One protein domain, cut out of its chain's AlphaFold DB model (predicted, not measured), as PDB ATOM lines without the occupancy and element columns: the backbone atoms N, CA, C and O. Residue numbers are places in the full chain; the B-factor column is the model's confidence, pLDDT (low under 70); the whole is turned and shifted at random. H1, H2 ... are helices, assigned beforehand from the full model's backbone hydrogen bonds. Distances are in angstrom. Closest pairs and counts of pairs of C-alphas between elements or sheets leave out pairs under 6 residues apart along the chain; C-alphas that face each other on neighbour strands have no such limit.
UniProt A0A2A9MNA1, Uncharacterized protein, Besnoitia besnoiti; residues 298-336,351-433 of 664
ATOM      1  N   VAL A 298      18.568 -33.647  48.611       96.00
ATOM      2  CA  VAL A 298      17.191 -33.980  48.207       96.00
ATOM      3  C   VAL A 298      17.169 -34.629  46.817       96.00
ATOM      4  O   VAL A 298      16.568 -35.686  46.639       96.00
ATOM      5  N   VAL A 299      17.869 -34.054  45.832       93.69
ATOM      6  CA  VAL A 299      17.970 -34.621  44.473       93.69
ATOM      7  C   VAL A 299      18.657 -35.990  44.495       93.69
ATOM      8  O   VAL A 299      18.200 -36.909  43.812       93.69
ATOM      9  N   LEU A 300      19.705 -36.165  45.307       93.50
ATOM     10  CA  LEU A 300      20.352 -37.463  45.503       93.50
ATOM     11  C   LEU A 300      19.379 -38.493  46.091       93.50
ATOM     12  O   LEU A 300      19.297 -39.610  45.580       93.50
ATOM     13  N   PHE A 301      18.616 -38.137  47.124       95.75
ATOM     14  CA  PHE A 301      17.633 -39.037  47.728       95.75
ATOM     15  C   PHE A 301      16.534 -39.431  46.742       95.75
ATOM     16  O   PHE A 301      16.195 -40.611  46.670       95.75
ATOM     17  N   ILE A 302      16.039 -38.488  45.933       94.81
ATOM     18  CA  ILE A 302      15.090 -38.777  44.850       94.81
ATOM     19  C   ILE A 302      15.708 -39.784  43.867       94.81
ATOM     20  O   ILE A 302      15.084 -40.797  43.572       94.81
ATOM     21  N   GLN A 303      16.945 -39.579  43.401       91.81
ATOM     22  CA  GLN A 303      17.598 -40.501  42.458       91.81
ATOM     23  C   GLN A 303      17.734 -41.943  42.973       91.81
ATOM     24  O   GLN A 303      17.613 -42.878  42.181       91.81
ATOM     25  N   HIS A 304      17.989 -42.115  44.272       94.19
ATOM     26  CA  HIS A 304      18.269 -43.413  44.899       94.19
ATOM     27  C   HIS A 304      17.039 -44.020  45.606       94.19
ATOM     28  O   HIS A 304      17.134 -45.089  46.207       94.19
ATOM     29  N   THR A 305      15.870 -43.377  45.481       95.69
ATOM     30  CA  THR A 305      14.576 -43.844  46.005       95.69
ATOM     31  C   THR A 305      13.578 -43.984  44.843       95.69
ATOM     32  O   THR A 305      12.805 -43.060  44.595       95.69
ATOM     33  N   PRO A 306      13.594 -45.109  44.096       94.94
ATOM     34  CA  PRO A 306      12.765 -45.347  42.910       94.94
ATOM     35  C   PRO A 306      11.308 -44.858  42.952       94.94
ATOM     36  O   PRO A 306      10.868 -44.226  41.998       94.94
ATOM     37  N   GLU A 307      10.571 -45.079  44.041       96.50
ATOM     38  CA  GLU A 307       9.157 -44.692  44.155       96.50
ATOM     39  C   GLU A 307       8.992 -43.179  44.289       96.50
ATOM     40  O   GLU A 307       8.093 -42.597  43.692       96.50
ATOM     41  N   LEU A 308       9.886 -42.528  45.039       95.44
ATOM     42  CA  LEU A 308       9.942 -41.071  45.137       95.44
ATOM     43  C   LEU A 308      10.360 -40.462  43.788       95.44
ATOM     44  O   LEU A 308       9.795 -39.452  43.374       95.44
ATOM     45  N   LYS A 309      11.301 -41.100  43.080       94.62
ATOM     46  CA  LYS A 309      11.724 -40.717  41.725       94.62
ATOM     47  C   LYS A 309      10.565 -40.759  40.734       94.62
ATOM     48  O   LYS A 309      10.371 -39.809  39.983       94.62
ATOM     49  N   GLU A 310       9.814 -41.855  40.724       94.38
ATOM     50  CA  GLU A 310       8.650 -42.039  39.858       94.38
ATOM     51  C   GLU A 310       7.535 -41.050  40.218       94.38
ATOM     52  O   GLU A 310       7.021 -40.364  39.335       94.38
ATOM     53  N   ALA A 311       7.245 -40.884  41.513       93.19
ATOM     54  CA  ALA A 311       6.218 -39.973  42.014       93.19
ATOM     55  C   ALA A 311       6.441 -38.506  41.600       93.19
ATOM     56  O   ALA A 311       5.468 -37.812  41.317       93.19
ATOM     57  N   VAL A 312       7.692 -38.030  41.505       89.50
ATOM     58  CA  VAL A 312       7.992 -36.664  41.020       89.50
ATOM     59  C   VAL A 312       8.088 -36.540  39.489       89.50
ATOM     60  O   VAL A 312       8.417 -35.467  39.000       89.50
ATOM     61  N   GLY A 313       7.816 -37.593  38.709       87.81
ATOM     62  CA  GLY A 313       7.884 -37.553  37.236       87.81
ATOM     63  C   GLY A 313       9.228 -37.986  36.627       87.81
ATOM     64  O   GLY A 313       9.512 -37.705  35.457       87.81
ATOM     65  N   GLY A 314      10.064 -38.688  37.393       86.94
ATOM     66  CA  GLY A 314      11.258 -39.373  36.901       86.94
ATOM     67  C   GLY A 314      12.390 -38.462  36.412       86.94
ATOM     68  O   GLY A 314      12.495 -37.284  36.752       86.94
ATOM     69  N   ASP A 315      13.267 -39.021  35.570       82.00
ATOM     70  CA  ASP A 315      14.409 -38.284  35.007       82.00
ATOM     71  C   ASP A 315      13.996 -37.154  34.054       82.00
ATOM     72  O   ASP A 315      14.808 -36.286  33.753       82.00
ATOM     73  N   VAL A 316      12.762 -37.154  33.536       81.19
ATOM     74  CA  VAL A 316      12.231 -36.032  32.741       81.19
ATOM     75  C   VAL A 316      12.108 -34.802  33.638       81.19
ATOM     76  O   VAL A 316      12.821 -33.827  33.418       81.19
ATOM     77  N   PHE A 317      11.352 -34.900  34.736       81.50
ATOM     78  CA  PHE A 317      11.194 -33.790  35.679       81.50
ATOM     79  C   PHE A 317      12.532 -33.293  36.252       81.50
ATOM     80  O   PHE A 317      12.762 -32.087  36.314       81.50
ATOM     81  N   LEU A 318      13.461 -34.192  36.605       81.25
ATOM     82  CA  LEU A 318      14.782 -33.802  37.129       81.25
ATOM     83  C   LEU A 318      15.699 -33.122  36.091       81.25
ATOM     84  O   LEU A 318      16.599 -32.371  36.476       81.25
ATOM     85  N   ARG A 319      15.500 -33.368  34.789       78.75
ATOM     86  CA  ARG A 319      16.185 -32.622  33.716       78.75
ATOM     87  C   ARG A 319      15.543 -31.254  33.511       78.75
ATOM     88  O   ARG A 319      16.257 -30.252  33.488       78.75
ATOM     89  N   ASP A 320      14.217 -31.224  33.438       78.94
ATOM     90  CA  ASP A 320      13.442 -30.039  33.063       78.94
ATOM     91  C   ASP A 320      13.338 -29.005  34.201       78.94
ATOM     92  O   ASP A 320      13.167 -27.815  33.939       78.94
ATOM     93  N   SER A 321      13.546 -29.417  35.460       73.69
ATOM     94  CA  SER A 321      13.589 -28.549  36.653       73.69
ATOM     95  C   SER A 321      14.841 -27.651  36.732       73.69
ATOM     96  O   SER A 321      15.434 -27.485  37.793       73.69
ATOM     97  N   GLY A 322      15.309 -27.086  35.618       63.31
ATOM     98  CA  GLY A 322      16.384 -26.085  35.628       63.31
ATOM     99  C   GLY A 322      17.768 -26.607  36.039       63.31
ATOM    100  O   GLY A 322      18.573 -25.846  36.571       63.31
ATOM    101  N   GLY A 323      18.073 -27.886  35.783       69.25
ATOM    102  CA  GLY A 323      19.431 -28.425  35.936       69.25
ATOM    103  C   GLY A 323      19.746 -29.122  37.265       69.25
ATOM    104  O   GLY A 323      20.917 -29.191  37.638       69.25
ATOM    105  N   ALA A 324      18.755 -29.701  37.951       78.75
ATOM    106  CA  ALA A 324      18.949 -30.461  39.196       78.75
ATOM    107  C   ALA A 324      20.059 -31.534  39.101       78.75
ATOM    108  O   ALA A 324      20.914 -31.644  39.981       78.75
ATOM    109  N   LEU A 325      20.105 -32.279  37.988       78.06
ATOM    110  CA  LEU A 325      21.159 -33.270  37.719       78.06
ATOM    111  C   LEU A 325      22.551 -32.631  37.549       78.06
ATOM    112  O   LEU A 325      23.552 -33.168  38.028       78.06
ATOM    113  N   GLN A 326      22.625 -31.470  36.890       77.31
ATOM    114  CA  GLN A 326      23.878 -30.737  36.694       77.31
ATOM    115  C   GLN A 326      24.412 -30.212  38.030       77.31
ATOM    116  O   GLN A 326      25.607 -30.346  38.303       77.31
ATOM    117  N   LEU A 327      23.523 -29.670  38.866       77.44
ATOM    118  CA  LEU A 327      23.808 -29.167  40.206       77.44
ATOM    119  C   LEU A 327      24.401 -30.263  41.105       77.44
ATOM    120  O   LEU A 327      25.488 -30.067  41.651       77.44
ATOM    121  N   LEU A 328      23.783 -31.449  41.162       78.25
ATOM    122  CA  LEU A 328      24.340 -32.596  41.891       78.25
ATOM    123  C   LEU A 328      25.719 -33.021  41.347       78.25
ATOM    124  O   LEU A 328      26.640 -33.298  42.119       78.25
ATOM    125  N   SER A 329      25.902 -33.022  40.020       78.19
ATOM    126  CA  SER A 329      27.199 -33.355  39.408       78.19
ATOM    127  C   SER A 329      28.297 -32.340  39.755       78.19
ATOM    128  O   SER A 329      29.460 -32.716  39.910       78.19
ATOM    129  N   ASN A 330      27.938 -31.061  39.899       79.00
ATOM    130  CA  ASN A 330      28.857 -29.998  40.297       79.00
ATOM    131  C   ASN A 330      29.210 -30.126  41.785       79.00
ATOM    132  O   ASN A 330      30.384 -30.020  42.145       79.00
ATOM    133  N   TRP A 331      28.227 -30.428  42.636       74.81
ATOM    134  CA  TRP A 331      28.432 -30.646  44.069       74.81
ATOM    135  C   TRP A 331      29.417 -31.785  44.343       74.81
ATOM    136  O   TRP A 331      30.406 -31.574  45.038       74.81
ATOM    137  N   ARG A 332      29.245 -32.944  43.690       78.56
ATOM    138  CA  ARG A 332      30.169 -34.089  43.820       78.56
ATOM    139  C   ARG A 332      31.602 -33.794  43.362       78.56
ATOM    140  O   ARG A 332      32.543 -34.352  43.915       78.56
ATOM    141  N   LYS A 333      31.787 -32.908  42.376       74.00
ATOM    142  CA  LYS A 333      33.117 -32.438  41.934       74.00
ATOM    143  C   LYS A 333      33.747 -31.423  42.895       74.00
ATOM    144  O   LYS A 333      34.966 -31.268  42.900       74.00
ATOM    145  N   THR A 334      32.941 -30.719  43.689       62.22
ATOM    146  CA  THR A 334      33.404 -29.640  44.570       62.22
ATOM    147  C   THR A 334      33.696 -30.205  45.955       62.22
ATOM    148  O   THR A 334      32.808 -30.355  46.788       62.22
ATOM    149  N   ASN A 335      34.962 -30.542  46.196       50.25
ATOM    150  CA  ASN A 335      35.404 -31.216  47.417       50.25
ATOM    151  C   ASN A 335      34.942 -30.454  48.680       50.25
ATOM    152  O   ASN A 335      35.344 -29.307  48.900       50.25
ATOM    153  N   MET A 336      34.119 -31.093  49.526       47.31
ATOM    154  CA  MET A 336      33.336 -30.435  50.597       47.31
ATOM    155  C   MET A 336      34.139 -29.522  51.544       47.31
ATOM    156  O   MET A 336      33.580 -28.581  52.101       47.31
ATOM    157  N   HIS A 351      26.992 -15.521  43.864       61.12
ATOM    158  CA  HIS A 351      26.580 -16.322  45.019       61.12
ATOM    159  C   HIS A 351      25.073 -16.189  45.304       61.12
ATOM    160  O   HIS A 351      24.392 -17.197  45.501       61.12
ATOM    161  N   ALA A 352      24.528 -14.966  45.257       67.31
ATOM    162  CA  ALA A 352      23.094 -14.728  45.432       67.31
ATOM    163  C   ALA A 352      22.252 -15.416  44.343       67.31
ATOM    164  O   ALA A 352      21.248 -16.054  44.658       67.31
ATOM    165  N   GLN A 353      22.687 -15.365  43.078       71.56
ATOM    166  CA  GLN A 353      21.990 -16.026  41.971       71.56
ATOM    167  C   GLN A 353      21.952 -17.557  42.130       71.56
ATOM    168  O   GLN A 353      20.895 -18.162  41.944       71.56
ATOM    169  N   LEU A 354      23.066 -18.188  42.524       74.06
ATOM    170  CA  LEU A 354      23.108 -19.631  42.804       74.06
ATOM    171  C   LEU A 354      22.231 -20.020  44.006       74.06
ATOM    172  O   LEU A 354      21.556 -21.048  43.967       74.06
ATOM    173  N   SER A 355      22.217 -19.203  45.064       81.00
ATOM    174  CA  SER A 355      21.351 -19.410  46.234       81.00
ATOM    175  C   SER A 355      19.861 -19.353  45.860       81.00
ATOM    176  O   SER A 355      19.084 -20.248  46.205       81.00
ATOM    177  N   HIS A 356      19.471 -18.360  45.056       85.88
ATOM    178  CA  HIS A 356      18.111 -18.232  44.533       85.88
ATOM    179  C   HIS A 356      17.710 -19.439  43.667       85.88
ATOM    180  O   HIS A 356      16.646 -20.017  43.870       85.88
ATOM    181  N   GLN A 357      18.571 -19.871  42.737       85.19
ATOM    182  CA  GLN A 357      18.311 -21.045  41.889       85.19
ATOM    183  C   GLN A 357      18.098 -22.330  42.706       85.19
ATOM    184  O   GLN A 357      17.181 -23.095  42.414       85.19
ATOM    185  N   ARG A 358      18.896 -22.549  43.759       88.62
ATOM    186  CA  ARG A 358      18.715 -23.676  44.690       88.62
ATOM    187  C   ARG A 358      17.395 -23.614  45.452       88.62
ATOM    188  O   ARG A 358      16.771 -24.650  45.667       88.62
ATOM    189  N   SER A 359      16.988 -22.418  45.867       91.69
ATOM    190  CA  SER A 359      15.747 -22.198  46.617       91.69
ATOM    191  C   SER A 359      14.521 -22.476  45.748       91.69
ATOM    192  O   SER A 359      13.639 -23.221  46.162       91.69
ATOM    193  N   GLU A 360      14.508 -21.971  44.512       91.19
ATOM    194  CA  GLU A 360      13.411 -22.209  43.567       91.19
ATOM    195  C   GLU A 360      13.334 -23.675  43.110       91.19
ATOM    196  O   GLU A 360      12.238 -24.227  43.035       91.19
ATOM    197  N   LEU A 361      14.469 -24.355  42.891       91.38
ATOM    198  CA  LEU A 361      14.477 -25.799  42.610       91.38
ATOM    199  C   LEU A 361      13.909 -26.610  43.786       91.38
ATOM    200  O   LEU A 361      13.062 -27.479  43.590       91.38
ATOM    201  N   LEU A 362      14.352 -26.325  45.013       94.12
ATOM    202  CA  LEU A 362      13.865 -27.010  46.210       94.12
ATOM    203  C   LEU A 362      12.363 -26.777  46.418       94.12
ATOM    204  O   LEU A 362      11.622 -27.719  46.704       94.12
ATOM    205  N   LYS A 363      11.911 -25.536  46.209       94.75
ATOM    206  CA  LYS A 363      10.502 -25.147  46.235       94.75
ATOM    207  C   LYS A 363       9.688 -25.883  45.180       94.75
ATOM    208  O   LYS A 363       8.602 -26.352  45.507       94.75
ATOM    209  N   ALA A 364      10.198 -26.030  43.958       92.62
ATOM    210  CA  ALA A 364       9.540 -26.794  42.901       92.62
ATOM    211  C   ALA A 364       9.417 -28.282  43.271       92.62
ATOM    212  O   ALA A 364       8.313 -28.819  43.250       92.62
ATOM    213  N   LEU A 365      10.513 -28.927  43.693       94.19
ATOM    214  CA  LEU A 365      10.529 -30.337  44.118       94.19
ATOM    215  C   LEU A 365       9.533 -30.597  45.262       94.19
ATOM    216  O   LEU A 365       8.694 -31.496  45.172       94.19
ATOM    217  N   PHE A 366       9.586 -29.773  46.315       96.06
ATOM    218  CA  PHE A 366       8.700 -29.904  47.469       96.06
ATOM    219  C   PHE A 366       7.239 -29.572  47.121       96.06
ATOM    220  O   PHE A 366       6.329 -30.295  47.515       96.06
ATOM    221  N   SER A 367       6.987 -28.535  46.320       95.31
ATOM    222  CA  SER A 367       5.622 -28.212  45.881       95.31
ATOM    223  C   SER A 367       5.021 -29.328  45.029       95.31
ATOM    224  O   SER A 367       3.843 -29.630  45.190       95.31
ATOM    225  N   THR A 368       5.809 -29.970  44.158       94.38
ATOM    226  CA  THR A 368       5.357 -31.120  43.363       94.38
ATOM    227  C   THR A 368       4.958 -32.289  44.261       94.38
ATOM    228  O   THR A 368       3.838 -32.778  44.123       94.38
ATOM    229  N   ILE A 369       5.810 -32.712  45.210       95.69
ATOM    230  CA  ILE A 369       5.499 -33.882  46.051       95.69
ATOM    231  C   ILE A 369       4.262 -33.648  46.931       95.69
ATOM    232  O   ILE A 369       3.399 -34.520  47.019       95.69
ATOM    233  N   MET A 370       4.121 -32.455  47.520       96.25
ATOM    234  CA  MET A 370       3.008 -32.139  48.424       96.25
ATOM    235  C   MET A 370       1.656 -31.991  47.703       96.25
ATOM    236  O   MET A 370       0.611 -32.042  48.350       96.25
ATOM    237  N   ARG A 371       1.661 -31.819  46.372       96.00
ATOM    238  CA  ARG A 371       0.462 -31.663  45.525       96.00
ATOM    239  C   ARG A 371       0.052 -32.936  44.784       96.00
ATOM    240  O   ARG A 371      -0.887 -32.888  43.989       96.00
ATOM    241  N   LEU A 372       0.746 -34.054  44.997       95.81
ATOM    242  CA  LEU A 372       0.436 -35.293  44.291       95.81
ATOM    243  C   LEU A 372      -0.987 -35.800  44.590       95.81
ATOM    244  O   LEU A 372      -1.454 -35.692  45.729       95.81
ATOM    245  N   PRO A 373      -1.665 -36.419  43.602       96.19
ATOM    246  CA  PRO A 373      -2.910 -37.142  43.836       96.19
ATOM    247  C   PRO A 373      -2.740 -38.201  44.928       96.19
ATOM    248  O   PRO A 373      -1.697 -38.859  45.021       96.19
ATOM    249  N   LYS A 374      -3.780 -38.403  45.743       95.81
ATOM    250  CA  LYS A 374      -3.738 -39.334  46.884       95.81
ATOM    251  C   LYS A 374      -3.451 -40.766  46.443       95.81
ATOM    252  O   LYS A 374      -2.803 -41.512  47.165       95.81
ATOM    253  N   GLU A 375      -3.894 -41.127  45.248       96.88
ATOM    254  CA  GLU A 375      -3.694 -42.421  44.605       96.88
ATOM    255  C   GLU A 375      -2.215 -42.628  44.241       96.88
ATOM    256  O   GLU A 375      -1.657 -43.695  44.498       96.88
ATOM    257  N   THR A 376      -1.554 -41.590  43.716       96.69
ATOM    258  CA  THR A 376      -0.113 -41.588  43.412       96.69
ATOM    259  C   THR A 376       0.718 -41.684  44.690       96.69
ATOM    260  O   THR A 376       1.628 -42.508  44.768       96.69
ATOM    261  N   VAL A 377       0.370 -40.898  45.717       97.88
ATOM    262  CA  VAL A 377       1.002 -40.969  47.046       97.88
ATOM    263  C   VAL A 377       0.832 -42.365  47.646       97.88
ATOM    264  O   VAL A 377       1.812 -42.968  48.079       97.88
ATOM    265  N   ALA A 378      -0.382 -42.919  47.620       97.94
ATOM    266  CA  ALA A 378      -0.667 -44.242  48.161       97.94
ATOM    267  C   ALA A 378       0.129 -45.348  47.452       97.94
ATOM    268  O   ALA A 378       0.708 -46.204  48.123       97.94
ATOM    269  N   ALA A 379       0.205 -45.320  46.118       97.94
ATOM    270  CA  ALA A 379       0.983 -46.286  45.343       97.94
ATOM    271  C   ALA A 379       2.483 -46.212  45.682       97.94
ATOM    272  O   ALA A 379       3.086 -47.230  46.034       97.94
ATOM    273  N   ALA A 380       3.061 -45.006  45.656       98.12
ATOM    274  CA  ALA A 380       4.477 -44.786  45.934       98.12
ATOM    275  C   ALA A 380       4.855 -45.161  47.378       98.12
ATOM    276  O   ALA A 380       5.837 -45.872  47.594       98.12
ATOM    277  N   LEU A 381       4.056 -44.756  48.372       98.38
ATOM    278  CA  LEU A 381       4.305 -45.093  49.777       98.38
ATOM    279  C   LEU A 381       4.123 -46.588  50.064       98.38
ATOM    280  O   LEU A 381       4.909 -47.144  50.825       98.38
ATOM    281  N   THR A 382       3.155 -47.259  49.429       97.94
ATOM    282  CA  THR A 382       2.967 -48.715  49.583       97.94
ATOM    283  C   THR A 382       4.168 -49.488  49.037       97.94
ATOM    284  O   THR A 382       4.702 -50.360  49.724       97.94
ATOM    285  N   ALA A 383       4.635 -49.150  47.830       97.44
ATOM    286  CA  ALA A 383       5.808 -49.781  47.225       97.44
ATOM    287  C   ALA A 383       7.092 -49.496  48.031       97.44
ATOM    288  O   ALA A 383       7.853 -50.419  48.338       97.44
ATOM    289  N   MET A 384       7.283 -48.248  48.471       97.56
ATOM    290  CA  MET A 384       8.430 -47.845  49.284       97.56
ATOM    291  C   MET A 384       8.434 -48.562  50.638       97.56
ATOM    292  O   MET A 384       9.465 -49.096  51.039       97.56
ATOM    293  N   ALA A 385       7.292 -48.635  51.328       95.88
ATOM    294  CA  ALA A 385       7.167 -49.363  52.588       95.88
ATOM    295  C   ALA A 385       7.428 -50.866  52.406       95.88
ATOM    296  O   ALA A 385       8.133 -51.461  53.221       95.88
ATOM    297  N   ALA A 386       6.938 -51.473  51.318       95.56
ATOM    298  CA  ALA A 386       7.220 -52.870  50.997       95.56
ATOM    299  C   ALA A 386       8.729 -53.117  50.824       95.56
ATOM    300  O   ALA A 386       9.275 -54.007  51.483       95.56
ATOM    301  N   ARG A 387       9.441 -52.290  50.041       96.06
ATOM    302  CA  ARG A 387      10.908 -52.396  49.912       96.06
ATOM    303  C   ARG A 387      11.614 -52.186  51.253       96.06
ATOM    304  O   ARG A 387      12.426 -53.021  51.652       96.06
ATOM    305  N   LEU A 388      11.313 -51.088  51.947       95.12
ATOM    306  CA  LEU A 388      12.018 -50.705  53.172       95.12
ATOM    307  C   LEU A 388      11.732 -51.650  54.352       95.12
ATOM    308  O   LEU A 388      12.554 -51.745  55.259       95.12
ATOM    309  N   SER A 389      10.631 -52.413  54.310       90.06
ATOM    310  CA  SER A 389      10.372 -53.510  55.257       90.06
ATOM    311  C   SER A 389      11.344 -54.690  55.112       90.06
ATOM    312  O   SER A 389      11.538 -55.435  56.069       90.06
ATOM    313  N   THR A 390      11.975 -54.848  53.942       90.94
ATOM    314  CA  THR A 390      13.010 -55.869  53.705       90.94
ATOM    315  C   THR A 390      14.391 -55.368  54.128       90.94
ATOM    316  O   THR A 390      15.154 -56.106  54.746       90.94
ATOM    317  N   SER A 391      14.726 -54.114  53.803       91.69
ATOM    318  CA  SER A 391      15.936 -53.441  54.283       91.69
ATOM    319  C   SER A 391      15.832 -51.923  54.133       91.69
ATOM    320  O   SER A 391      15.370 -51.430  53.105       91.69
ATOM    321  N   VAL A 392      16.328 -51.184  55.130       91.88
ATOM    322  CA  VAL A 392      16.478 -49.716  55.078       91.88
ATOM    323  C   VAL A 392      17.768 -49.259  54.385       91.88
ATOM    324  O   VAL A 392      17.933 -48.063  54.133       91.88
ATOM    325  N   GLU A 393      18.681 -50.183  54.073       91.81
ATOM    326  CA  GLU A 393      19.905 -49.870  53.328       91.81
ATOM    327  C   GLU A 393      19.575 -49.397  51.902       91.81
ATOM    328  O   GLU A 393      18.715 -49.987  51.240       91.81
ATOM    329  N   PRO A 394      20.270 -48.372  51.376       86.69
ATOM    330  CA  PRO A 394      20.178 -48.012  49.968       86.69
ATOM    331  C   PRO A 394      20.602 -49.189  49.086       86.69
ATOM    332  O   PRO A 394      21.747 -49.630  49.142       86.69
ATOM    333  N   THR A 395      19.682 -49.699  48.267       82.81
ATOM    334  CA  THR A 395      19.941 -50.799  47.320       82.81
ATOM    335  C   THR A 395      20.087 -50.311  45.881       82.81
ATOM    336  O   THR A 395      20.885 -50.853  45.120       82.81
ATOM    337  N   PHE A 396      19.353 -49.263  45.499       81.56
ATOM    338  CA  PHE A 396      19.389 -48.692  44.155       81.56
ATOM    339  C   PHE A 396      20.536 -47.679  44.027       81.56
ATOM    340  O   PHE A 396      20.629 -46.760  44.835       81.56
ATOM    341  N   GLY A 397      21.428 -47.854  43.043       79.00
ATOM    342  CA  GLY A 397      22.584 -46.965  42.825       79.00
ATOM    343  C   GLY A 397      23.615 -46.947  43.966       79.00
ATOM    344  O   GLY A 397      24.423 -46.033  44.056       79.00
ATOM    345  N   ALA A 398      23.603 -47.934  44.869       78.44
ATOM    346  CA  ALA A 398      24.368 -47.900  46.122       78.44
ATOM    347  C   ALA A 398      25.905 -47.889  45.958       78.44
ATOM    348  O   ALA A 398      26.621 -47.500  46.889       78.44
ATOM    349  N   SER A 399      26.401 -48.310  44.787       83.12
ATOM    350  CA  SER A 399      27.796 -48.184  44.336       83.12
ATOM    351  C   SER A 399      28.227 -46.735  44.121       83.12
ATOM    352  O   SER A 399      29.401 -46.409  44.279       83.12
ATOM    353  N   ASP A 400      27.272 -45.871  43.787       84.62
ATOM    354  CA  ASP A 400      27.495 -44.500  43.339       84.62
ATOM    355  C   ASP A 400      27.375 -43.514  44.513       84.62
ATOM    356  O   ASP A 400      27.434 -42.298  44.319       84.62
ATOM    357  N   LEU A 401      27.185 -44.037  45.730       88.88
ATOM    358  CA  LEU A 401      27.110 -43.311  46.992       88.88
ATOM    359  C   LEU A 401      28.415 -43.475  47.779       88.88
ATOM    360  O   LEU A 401      28.860 -44.592  48.059       88.88
ATOM    361  N   SER A 402      28.977 -42.353  48.223       90.81
ATOM    362  CA  SER A 402      29.928 -42.345  49.334       90.81
ATOM    363  C   SER A 402      29.267 -42.860  50.616       90.81
ATOM    364  O   SER A 402      28.044 -42.834  50.767       90.81
ATOM    365  N   GLU A 403      30.085 -43.296  51.572       90.88
ATOM    366  CA  GLU A 403      29.626 -43.779  52.880       90.88
ATOM    367  C   GLU A 403      28.700 -42.768  53.580       90.88
ATOM    368  O   GLU A 403      27.612 -43.127  54.015       90.88
ATOM    369  N   ARG A 404      29.050 -41.473  53.560       90.69
ATOM    370  CA  ARG A 404      28.217 -40.407  54.139       90.69
ATOM    371  C   ARG A 404      26.867 -40.232  53.430       90.69
ATOM    372  O   ARG A 404      25.864 -40.001  54.102       90.69
ATOM    373  N   GLU A 405      26.825 -40.301  52.098       93.00
ATOM    374  CA  GLU A 405      25.559 -40.204  51.350       93.00
ATOM    375  C   GLU A 405      24.673 -41.435  51.619       93.00
ATOM    376  O   GLU A 405      23.468 -41.290  51.832       93.00
ATOM    377  N   ARG A 406      25.275 -42.635  51.684       94.12
ATOM    378  CA  ARG A 406      24.590 -43.892  52.030       94.12
ATOM    379  C   ARG A 406      23.993 -43.837  53.436       94.12
ATOM    380  O   ARG A 406      22.822 -44.163  53.610       94.12
ATOM    381  N   ASP A 407      24.765 -43.368  54.410       94.88
ATOM    382  CA  ASP A 407      24.338 -43.219  55.801       94.88
ATOM    383  C   ASP A 407      23.186 -42.215  55.948       94.88
ATOM    384  O   ASP A 407      22.196 -42.507  56.623       94.88
ATOM    385  N   SER A 408      23.266 -41.059  55.278       95.12
ATOM    386  CA  SER A 408      22.199 -40.046  55.312       95.12
ATOM    387  C   SER A 408      20.898 -40.564  54.682       95.12
ATOM    388  O   SER A 408      19.816 -40.365  55.245       95.12
ATOM    389  N   LEU A 409      20.988 -41.304  53.569       96.81
ATOM    390  CA  LEU A 409      19.825 -41.927  52.927       96.81
ATOM    391  C   LEU A 409      19.251 -43.087  53.759       96.81
ATOM    392  O   LEU A 409      18.033 -43.212  53.859       96.81
ATOM    393  N   ARG A 410      20.085 -43.892  54.430       96.88
ATOM    394  CA  ARG A 410      19.619 -44.914  55.386       96.88
ATOM    395  C   ARG A 410      18.846 -44.298  56.550       96.88
ATOM    396  O   ARG A 410      17.818 -44.841  56.961       96.88
ATOM    397  N   ILE A 411      19.306 -43.160  57.070       97.44
ATOM    398  CA  ILE A 411      18.579 -42.395  58.092       97.44
ATOM    399  C   ILE A 411      17.233 -41.918  57.529       97.44
ATOM    400  O   ILE A 411      16.206 -42.152  58.167       97.44
ATOM    401  N   ALA A 412      17.204 -41.334  56.327       98.25
ATOM    402  CA  ALA A 412      15.961 -40.902  55.680       98.25
ATOM    403  C   ALA A 412      14.973 -42.069  55.471       98.25
ATOM    404  O   ALA A 412      13.816 -41.960  55.867       98.25
ATOM    405  N   ASN A 413      15.436 -43.220  54.971       98.19
ATOM    406  CA  ASN A 413      14.646 -44.451  54.850       98.19
ATOM    407  C   ASN A 413      14.074 -44.912  56.202       98.19
ATOM    408  O   ASN A 413      12.896 -45.249  56.306       98.19
ATOM    409  N   THR A 414      14.896 -44.898  57.255       97.94
ATOM    410  CA  THR A 414      14.488 -45.303  58.611       97.94
ATOM    411  C   THR A 414      13.418 -44.365  59.176       97.94
ATOM    412  O   THR A 414      12.434 -44.824  59.760       97.94
ATOM    413  N   VAL A 415      13.563 -43.052  58.972       98.25
ATOM    414  CA  VAL A 415      12.545 -42.068  59.367       98.25
ATOM    415  C   VAL A 415      11.277 -42.242  58.527       98.25
ATOM    416  O   VAL A 415      10.197 -42.282  59.105       98.25
ATOM    417  N   ALA A 416      11.374 -42.445  57.210       98.38
ATOM    418  CA  ALA A 416      10.218 -42.678  56.342       98.38
ATOM    419  C   ALA A 416       9.389 -43.896  56.793       98.38
ATOM    420  O   ALA A 416       8.166 -43.803  56.883       98.38
ATOM    421  N   VAL A 417      10.036 -45.007  57.174       97.81
ATOM    422  CA  VAL A 417       9.351 -46.176  57.759       97.81
ATOM    423  C   VAL A 417       8.628 -45.812  59.059       97.81
ATOM    424  O   VAL A 417       7.470 -46.186  59.232       97.81
ATOM    425  N   ARG A 418       9.258 -45.043  59.958       97.06
ATOM    426  CA  ARG A 418       8.628 -44.591  61.215       97.06
ATOM    427  C   ARG A 418       7.436 -43.661  60.978       97.06
ATOM    428  O   ARG A 418       6.424 -43.791  61.663       97.06
ATOM    429  N   LEU A 419       7.537 -42.743  60.014       98.19
ATOM    430  CA  LEU A 419       6.435 -41.860  59.626       98.19
ATOM    431  C   LEU A 419       5.270 -42.670  59.037       98.19
ATOM    432  O   LEU A 419       4.133 -42.490  59.464       98.19
ATOM    433  N   TYR A 420       5.557 -43.613  58.134       98.00
ATOM    434  CA  TYR A 420       4.563 -44.511  57.536       98.00
ATOM    435  C   TYR A 420       3.867 -45.394  58.583       98.00
ATOM    436  O   TYR A 420       2.652 -45.552  58.556       98.00
ATOM    437  N   GLN A 421       4.604 -45.932  59.558       96.31
ATOM    438  CA  GLN A 421       4.023 -46.715  60.656       96.31
ATOM    439  C   GLN A 421       3.095 -45.888  61.561       96.31
ATOM    440  O   GLN A 421       2.163 -46.442  62.140       96.31
ATOM    441  N   ALA A 422       3.344 -44.583  61.698       95.69
ATOM    442  CA  ALA A 422       2.543 -43.694  62.534       95.69
ATOM    443  C   ALA A 422       1.336 -43.076  61.805       95.69
ATOM    444  O   ALA A 422       0.295 -42.890  62.433       95.69
ATOM    445  N   HIS A 423       1.467 -42.772  60.507       96.56
ATOM    446  CA  HIS A 423       0.503 -41.967  59.734       96.56
ATOM    447  C   HIS A 423      -0.003 -42.635  58.443       96.56
ATOM    448  O   HIS A 423      -0.872 -42.094  57.763       96.56
ATOM    449  N   GLY A 424       0.495 -43.824  58.101       96.81
ATOM    450  CA  GLY A 424       0.077 -44.582  56.923       96.81
ATOM    451  C   GLY A 424       0.453 -43.899  55.606       96.81
ATOM    452  O   GLY A 424       1.601 -43.526  55.384       96.81
ATOM    453  N   LEU A 425      -0.532 -43.752  54.718       97.31
ATOM    454  CA  LEU A 425      -0.374 -43.265  53.340       97.31
ATOM    455  C   LEU A 425      -0.424 -41.723  53.230       97.31
ATOM    456  O   LEU A 425      -0.894 -41.181  52.231       97.31
ATOM    457  N   ASP A 426       0.013 -41.012  54.270       97.75
ATOM    458  CA  ASP A 426       0.056 -39.546  54.310       97.75
ATOM    459  C   ASP A 426       1.271 -39.008  53.527       97.75
ATOM    460  O   ASP A 426       2.397 -39.473  53.707       97.75
ATOM    461  N   VAL A 427       1.064 -37.995  52.677       97.25
ATOM    462  CA  VAL A 427       2.120 -37.384  51.842       97.25
ATOM    463  C   VAL A 427       3.311 -36.866  52.661       97.25
ATOM    464  O   VAL A 427       4.450 -36.883  52.194       97.25
ATOM    465  N   GLY A 428       3.076 -36.490  53.919       97.50
ATOM    466  CA  GLY A 428       4.100 -36.061  54.860       97.50
ATOM    467  C   GLY A 428       5.153 -37.124  55.185       97.50
ATOM    468  O   GLY A 428       6.233 -36.772  55.658       97.50
ATOM    469  N   VAL A 429       4.924 -38.405  54.876       98.50
ATOM    470  CA  VAL A 429       5.962 -39.448  54.981       98.50
ATOM    471  C   VAL A 429       7.194 -39.098  54.135       98.50
ATOM    472  O   VAL A 429       8.324 -39.377  54.543       98.50
ATOM    473  N   PHE A 430       7.014 -38.408  53.002       98.25
ATOM    474  CA  PHE A 430       8.133 -37.971  52.167       98.25
ATOM    475  C   PHE A 430       9.017 -36.900  52.823       98.25
ATOM    476  O   PHE A 430      10.167 -36.745  52.413       98.25
ATOM    477  N   ALA A 431       8.564 -36.206  53.875       97.81
ATOM    478  CA  ALA A 431       9.367 -35.184  54.554       97.81
ATOM    479  C   ALA A 431      10.681 -35.725  55.143       97.81
ATOM    480  O   ALA A 431      11.636 -34.963  55.274       97.81
ATOM    481  N   ALA A 432      10.777 -37.034  55.401       98.31
ATOM    482  CA  ALA A 432      12.023 -37.710  55.770       98.31
ATOM    483  C   ALA A 432      13.180 -37.476  54.770       98.31
ATOM    484  O   ALA A 432      14.347 -37.455  55.170       98.31
ATOM    485  N   PHE A 433      12.854 -37.266  53.488       98.44
ATOM    486  CA  PHE A 433      13.814 -37.016  52.409       98.44
ATOM    487  C   PHE A 433      14.058 -35.522  52.131       98.44
ATOM    488  O   PHE A 433      15.047 -35.177  51.491       98.44
TER     489      PHE A 433
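Overview. This is residues 298 to 336 and 351 to 433 of the 664 residues of an uncharacterized protein of Besnoitia besnoiti (UniProt A0A2A9MNA1). The short helices H1 and H2 lie in the middle, with the long helices H5, H6 and H7 and the shorter H4 round them on different sides. H8 folds back along H7 as a helical hairpin and also packs on residues 369 to 370 of H5 and residues 374 to 381 of H6. The printed part has 122 residues with eight named helices, H1 to H8 in order along the chain, and no named strand; the class is all helix. The whole is compact and rounded, with a radius of gyration of the C-alphas of 14.5 A and spans of 41 by 32 by 22 A.

Arrangement. H7, residues 403 to 423, touches H8, residues 427 to 433, opposite ways at a shallow tilt of 21 degrees; their closest C-alphas, of Ala 412 and Ala 432, are 5.1 A apart. H8 is the hub, touching four helices. H6, residues 374 to 390, touches H7 opposite ways at a steep tilt of 61 degrees, with the C-alphas of Ala 385 and Val 417 closest at 6.5 A. H5, residues 351 to 370, touches H8 at a steep tilt of 38 degrees, with the C-alphas of Met 370 and Val 427 closest at 6.3 A. H2, residues 306 to 311, touches H6 opposite ways at a shallow tilt of 8 degrees; the C-alphas of Glu 307 and Ala 380 are closest at 5.0 A. H1, residues 298 to 304, touches H4, residues 324 to 333, about perpendicular at 89 degrees, with the C-alphas of Val 299 and Ala 324 closest at 6.8 A. H3, residues 314 to 320, touches H4 only at the corner, and only just, with 3 pairs of C-alphas within 8 A, the closest Leu 318 and Ala 324 at 5.7 A. Helix packing is mostly crossed: leaving out the pairs that touch only at the corner, 2 of the 7 pairs of helices that touch are at a shallow tilt. Every O i to N i+4 pair is within hydrogen-bond range in H1, H2, H3, H4, H5 and H7, against 12 of 13 in H6 and 0 of 3 in H8, where 4 of 4 O i to N i+3 pairs are.

Along the chain. H7 is 30.0 A long, H5 28.6 A, H6 24.5 A and H4 14.6 A. H1 begins at C-alpha 298 (17.191, -33.980, 48.207), H7 at C-alpha 403 (29.626, -43.779, 52.880), and H8 ends at C-alpha 433 (13.814, -37.016, 52.409).

Size, cuts and confidence. The C-alphas farthest apart, of Ala 352 and Thr 390, are 43.2 A apart. Residues 337 to 350 are not printed, and C-alphas 336 and 351 are 16.6 A apart across this cut. The link from H6 to H7, residues 391 to 402, is long. The pLDDT is under 70 at residues 322 to 323, 334 to 336 and 351 to 352.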